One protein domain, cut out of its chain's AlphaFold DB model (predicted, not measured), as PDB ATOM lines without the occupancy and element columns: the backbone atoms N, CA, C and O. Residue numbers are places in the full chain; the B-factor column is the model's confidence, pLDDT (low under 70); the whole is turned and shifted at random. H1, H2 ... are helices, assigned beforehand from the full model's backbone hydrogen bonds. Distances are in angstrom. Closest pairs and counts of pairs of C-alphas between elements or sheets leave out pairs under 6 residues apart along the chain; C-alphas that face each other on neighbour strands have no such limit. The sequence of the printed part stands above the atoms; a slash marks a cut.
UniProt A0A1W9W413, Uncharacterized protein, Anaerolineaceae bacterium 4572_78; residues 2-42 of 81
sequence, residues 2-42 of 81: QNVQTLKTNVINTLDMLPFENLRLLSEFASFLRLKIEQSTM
ATOM      1  N   GLN A   2      22.453   3.182  -8.581       57.97
ATOM      2  CA  GLN A   2      22.884   3.714  -9.892       57.97
ATOM      3  C   GLN A   2      24.134   3.015 -10.466       57.97
ATOM      4  O   GLN A   2      24.147   2.604 -11.618       57.97
ATOM      5  N   ASN A   3      25.154   2.809  -9.626       77.75
ATOM      6  CA  ASN A   3      26.450   2.262 -10.031       77.75
ATOM      7  C   ASN A   3      26.362   0.826 -10.594       77.75
ATOM      8  O   ASN A   3      27.010   0.512 -11.586       77.75
ATOM      9  N   VAL A   4      25.488  -0.017 -10.029       83.81
ATOM     10  CA  VAL A   4      25.307  -1.411 -10.475       83.81
ATOM     11  C   VAL A   4      24.661  -1.470 -11.856       83.81
ATOM     12  O   VAL A   4      25.049  -2.296 -12.676       83.81
ATOM     13  N   GLN A   5      23.688  -0.597 -12.124       84.44
ATOM     14  CA  GLN A   5      23.024  -0.565 -13.426       84.44
ATOM     15  C   GLN A   5      23.956  -0.017 -14.507       84.44
ATOM     16  O   GLN A   5      24.078  -0.632 -15.558       84.44
ATOM     17  N   THR A   6      24.702   1.055 -14.217       89.81
ATOM     18  CA  THR A   6      25.730   1.571 -15.133       89.81
ATOM     19  C   THR A   6      26.796   0.518 -15.442       89.81
ATOM     20  O   THR A   6      27.177   0.351 -16.597       89.81
ATOM     21  N   LEU A   7      27.240  -0.240 -14.434       88.38
ATOM     22  CA  LEU A   7      28.212  -1.313 -14.629       88.38
ATOM     23  C   LEU A   7      27.656  -2.434 -15.515       88.38
ATOM     24  O   LEU A   7      28.336  -2.867 -16.441       88.38
ATOM     25  N   LYS A   8      26.414  -2.878 -15.277       88.19
ATOM     26  CA  LYS A   8      25.762  -3.900 -16.111       88.19
ATOM     27  C   LYS A   8      25.637  -3.456 -17.564       88.19
ATOM     28  O   LYS A   8      25.979  -4.228 -18.453       88.19
ATOM     29  N   THR A   9      25.207  -2.220 -17.802       89.06
ATOM     30  CA  THR A   9      25.095  -1.666 -19.156       89.06
ATOM     31  C   THR A   9      26.452  -1.610 -19.854       89.06
ATOM     32  O   THR A   9      26.561  -2.029 -21.001       89.06
ATOM     33  N   ASN A  10      27.506  -1.171 -19.160       89.00
ATOM     34  CA  ASN A  10      28.854  -1.143 -19.730       89.00
ATOM     35  C   ASN A  10      29.362  -2.544 -20.089       89.00
ATOM     36  O   ASN A  10      29.970  -2.719 -21.143       89.00
ATOM     37  N   VAL A  11      29.097  -3.542 -19.238       88.50
ATOM     38  CA  VAL A  11      29.453  -4.936 -19.528       88.50
ATOM     39  C   VAL A  11      28.729  -5.408 -20.783       88.50
ATOM     40  O   VAL A  11      29.403  -5.863 -21.696       88.50
ATOM     41  N   ILE A  12      27.405  -5.236 -20.867       90.19
ATOM     42  CA  ILE A  12      26.598  -5.656 -22.027       90.19
ATOM     43  C   ILE A  12      27.112  -5.010 -23.318       90.19
ATOM     44  O   ILE A  12      27.416  -5.724 -24.266       90.19
ATOM     45  N   ASN A  13      27.329  -3.693 -23.314       90.56
ATOM     46  CA  ASN A  13      27.857  -2.982 -24.481       90.56
ATOM     47  C   ASN A  13      29.240  -3.499 -24.909       90.56
ATOM     48  O   ASN A  13      29.578  -3.467 -26.087       90.56
ATOM     49  N   THR A  14      30.054  -3.965 -23.958       87.19
ATOM     50  CA  THR A  14      31.364  -4.560 -24.257       87.19
ATOM     51  C   THR A  14      31.208  -5.945 -24.889       87.19
ATOM     52  O   THR A  14      31.987  -6.286 -25.774       87.19
ATOM     53  N   LEU A  15      30.202  -6.734 -24.485       89.25
ATOM     54  CA  LEU A  15      29.917  -8.042 -25.094       89.25
ATOM     55  C   LEU A  15      29.569  -7.908 -26.574       89.25
ATOM     56  O   LEU A  15      30.073  -8.679 -27.383       89.25
ATOM     57  N   ASP A  16      28.772  -6.900 -26.928       88.75
ATOM     58  CA  ASP A  16      28.327  -6.680 -28.309       88.75
ATOM     59  C   ASP A  16      29.483  -6.349 -29.272       88.75
ATOM     60  O   ASP A  16      29.352  -6.519 -30.483       88.75
ATOM     61  N   MET A  17      30.627  -5.892 -28.750       90.62
ATOM     62  CA  MET A  17      31.812  -5.537 -29.540       90.62
ATOM     63  C   MET A  17      32.866  -6.651 -29.610       90.62
ATOM     64  O   MET A  17      33.873  -6.495 -30.304       90.62
ATOM     65  N   LEU A  18      32.686  -7.754 -28.878       89.19
ATOM     66  CA  LEU A  18      33.690  -8.812 -28.774       89.19
ATOM     67  C   LEU A  18      33.485  -9.921 -29.818       89.19
ATOM     68  O   LEU A  18      32.351 -10.306 -30.108       89.19
ATOM     69  N   PRO A  19      34.578 -10.499 -30.351       91.25
ATOM     70  CA  PRO A  19      34.500 -11.681 -31.200       91.25
ATOM     71  C   PRO A  19      34.080 -12.922 -30.394       91.25
ATOM     72  O   PRO A  19      34.203 -12.970 -29.164       91.25
ATOM     73  N   PHE A  20      33.600 -13.949 -31.097       87.88
ATOM     74  CA  PHE A  20      33.009 -15.155 -30.509       87.88
ATOM     75  C   PHE A  20      33.940 -15.881 -29.524       87.88
ATOM     76  O   PHE A  20      33.501 -16.343 -28.469       87.88
ATOM     77  N   GLU A  21      35.233 -15.947 -29.826       89.12
ATOM     78  CA  GLU A  21      36.248 -16.600 -28.997       89.12
ATOM     79  C   GLU A  21      36.339 -15.946 -27.613       89.12
ATOM     80  O   GLU A  21      36.401 -16.630 -26.587       89.12
ATOM     81  N   ASN A  22      36.270 -14.615 -27.580       89.00
ATOM     82  CA  ASN A  22      36.337 -13.839 -26.349       89.00
ATOM     83  C   ASN A  22      35.028 -13.951 -25.557       89.00
ATOM     84  O   ASN A  22      35.058 -14.016 -24.327       89.00
ATOM     85  N   LEU A  23      33.885 -14.040 -26.247       89.81
ATOM     86  CA  LEU A  23      32.588 -14.305 -25.618       89.81
ATOM     87  C   LEU A  23      32.544 -15.689 -24.961       89.81
ATOM     88  O   LEU A  23      32.008 -15.826 -23.860       89.81
ATOM     89  N   ARG A  24      33.155 -16.702 -25.588       91.44
ATOM     90  CA  ARG A  24      33.265 -18.048 -25.006       91.44
ATOM     91  C   ARG A  24      34.062 -18.027 -23.703       91.44
ATOM     92  O   ARG A  24      33.584 -18.536 -22.693       91.44
ATOM     93  N   LEU A  25      35.226 -17.377 -23.703       91.56
ATOM     94  CA  LEU A  25      36.061 -17.238 -22.506       91.56
ATOM     95  C   LEU A  25      35.318 -16.499 -21.385       91.56
ATOM     96  O   LEU A  25      35.377 -16.893 -20.220       91.56
ATOM     97  N   LEU A  26      34.565 -15.454 -21.728       91.12
ATOM     98  CA  LEU A  26      33.788 -14.718 -20.739       91.12
ATOM     99  C   LEU A  26      32.621 -15.543 -20.173       91.12
ATOM    100  O   LEU A  26      32.302 -15.415 -18.993       91.12
ATOM    101  N   SER A  27      32.005 -16.407 -20.983       90.56
ATOM    102  CA  SER A  27      30.973 -17.346 -20.529       90.56
ATOM    103  C   SER A  27      31.527 -18.355 -19.514       90.56
ATOM    104  O   SER A  27      30.922 -18.579 -18.458       90.56
ATOM    105  N   GLU A  28      32.716 -18.900 -19.774       93.06
ATOM    106  CA  GLU A  28      33.431 -19.768 -18.831       93.06
ATOM    107  C   GLU A  28      33.759 -19.017 -17.532       93.06
ATOM    108  O   GLU A  28      33.498 -19.512 -16.431       93.06
ATOM    109  N   PHE A  29      34.239 -17.776 -17.639       92.19
ATOM    110  CA  PHE A  29      34.537 -16.938 -16.480       92.19
ATOM    111  C   PHE A  29      33.287 -16.585 -15.657       92.19
ATOM    112  O   PHE A  29      33.313 -16.643 -14.427       92.19
ATOM    113  N   ALA A  30      32.164 -16.270 -16.304       91.44
ATOM    114  CA  ALA A  30      30.895 -16.018 -15.622       91.44
ATOM    115  C   ALA A  30      30.404 -17.264 -14.866       91.44
ATOM    116  O   ALA A  30      29.911 -17.160 -13.740       91.44
ATOM    117  N   SER A  31      30.599 -18.446 -15.455       91.88
ATOM    118  CA  SER A  31      30.294 -19.733 -14.821       91.88
ATOM    119  C   SER A  31      31.172 -19.967 -13.589       91.88
ATOM    120  O   SER A  31      30.667 -20.327 -12.525       91.88
ATOM    121  N   PHE A  32      32.470 -19.661 -13.685       93.31
ATOM    122  CA  PHE A  32      33.387 -19.682 -12.545       93.31
ATOM    123  C   PHE A  32      32.948 -18.732 -11.421       93.31
ATOM    124  O   PHE A  32      32.920 -19.127 -10.254       93.31
ATOM    125  N   LEU A  33      32.561 -17.492 -11.743       91.19
ATOM    126  CA  LEU A  33      32.096 -16.527 -10.741       91.19
ATOM    127  C   LEU A  33      30.850 -17.023 -10.003       91.19
ATOM    128  O   LEU A  33      30.764 -16.872  -8.784       91.19
ATOM    129  N   ARG A  34      29.909 -17.648 -10.719       88.12
ATOM    130  CA  ARG A  34      28.717 -18.248 -10.113       88.12
ATOM    131  C   ARG A  34      29.088 -19.351  -9.121       88.12
ATOM    132  O   ARG A  34      28.637 -19.303  -7.980       88.12
ATOM    133  N   LEU A  35      29.964 -20.274  -9.519       87.25
ATOM    134  CA  LEU A  35      30.448 -21.347  -8.645       87.25
ATOM    135  C   LEU A  35      31.174 -20.800  -7.413       87.25
ATOM    136  O   LEU A  35      30.946 -21.267  -6.301       87.25
ATOM    137  N   LYS A  36      32.011 -19.771  -7.579       83.44
ATOM    138  CA  LYS A  36      32.714 -19.118  -6.467       83.44
ATOM    139  C   LYS A  36      31.741 -18.501  -5.457       83.44
ATOM    140  O   LYS A  36      31.975 -18.585  -4.250       83.44
ATOM    141  N   ILE A  37      30.667 -17.870  -5.934       83.75
ATOM    142  CA  ILE A  37      29.623 -17.313  -5.064       83.75
ATOM    143  C   ILE A  37      28.910 -18.449  -4.332       83.75
ATOM    144  O   ILE A  37      28.806 -18.392  -3.111       83.75
ATOM    145  N   GLU A  38      28.500 -19.501  -5.042       78.56
ATOM    146  CA  GLU A  38      27.841 -20.673  -4.450       78.56
ATOM    147  C   GLU A  38      28.714 -21.314  -3.352       78.56
ATOM    148  O   GLU A  38      28.238 -21.542  -2.239       78.56
ATOM    149  N   GLN A  39      30.019 -21.475  -3.595       72.94
ATOM    150  CA  GLN A  39      30.997 -21.946  -2.605       72.94
ATOM    151  C   GLN A  39      31.169 -20.995  -1.415       72.94
ATOM    152  O   GLN A  39      31.362 -21.446  -0.292       72.94
ATOM    153  N   SER A  40      31.096 -19.682  -1.642       66.31
ATOM    154  CA  SER A  40      31.181 -18.682  -0.568       66.31
ATOM    155  C   SER A  40      29.910 -18.647   0.289       66.31
ATOM    156  O   SER A  40      29.972 -18.325   1.474       66.31
ATOM    157  N   THR A  41      28.755 -18.976  -0.301       63.50
ATOM    158  CA  THR A  41      27.462 -19.076   0.396       63.50
ATOM    159  C   THR A  41      27.234 -20.426   1.066       63.50
ATOM    160  O   THR A  41      26.457 -20.504   2.017       63.50
ATOM    161  N   MET A  42      27.934 -21.480   0.625       60.81
ATOM    162  CA  MET A  42      28.116 -22.682   1.425       60.81
ATOM    163  C   MET A  42      28.940 -22.284   2.642       60.81
ATOM    164  O   MET A  42      30.165 -22.230   2.581       60.81
TER     165      MET A  42
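Overview. This is residues 2 to 42 of the 81 residues of an uncharacterized protein of Anaerolineaceae bacterium 4572_78 (UniProt A0A1W9W413). Two helices, H1 and the longer H2, meet near their ends at a tight link and open from there as a V, with most of each arm standing free. The arms make a thin, flat outline, and little but the corner brings them near each other. The printed part has 41 residues, with H1 and then H2 along the chain and no named strand; the class is all helix. The whole is loose, with a radius of gyration of the C-alphas of 12.5 A, and the C-alphas span 35 by 30 by 6 A.

Along the chain. Find C-alpha 2 at (22.884, 3.714, -9.892); from there H1 runs through residues 2 to 15, 20.5 A from first to last C-alpha, and ends at C-alpha 15 at (29.917, -8.042, -25.094). After a link of 4 residues, look at Phe 20, where H2 begins; it takes residues 20 to 41, 31.6 A from first to last C-alpha, and ends at C-alpha 41 at (27.462, -19.076, 0.396).

Arrangement. Look first at the C-alphas of Leu 15 and Leu 23, the closest of H1 and H2, 6.8 A apart. The two helices are close but not clearly touching, with 1 pair of C-alphas within 8 A. They run opposite ways at a tilt of 37 degrees, only just steep. Their centres are 16.8 A apart. In H1 and H2 every O i to N i+4 pair is within hydrogen-bond range.

Size, cuts and confidence. The C-alphas farthest apart are those of Met 17 and Met 42, at 35.6 A. Residues 2 to 13, which belong to H1, stand free, and so do residues 27 to 42, of which 27 to 41 belong to H2. The printed part has no cut, and the link from H1 to H2 is tight. The mean pLDDT of the printed part is 85.7; residue 2 and residues 40 to 42 are under 70.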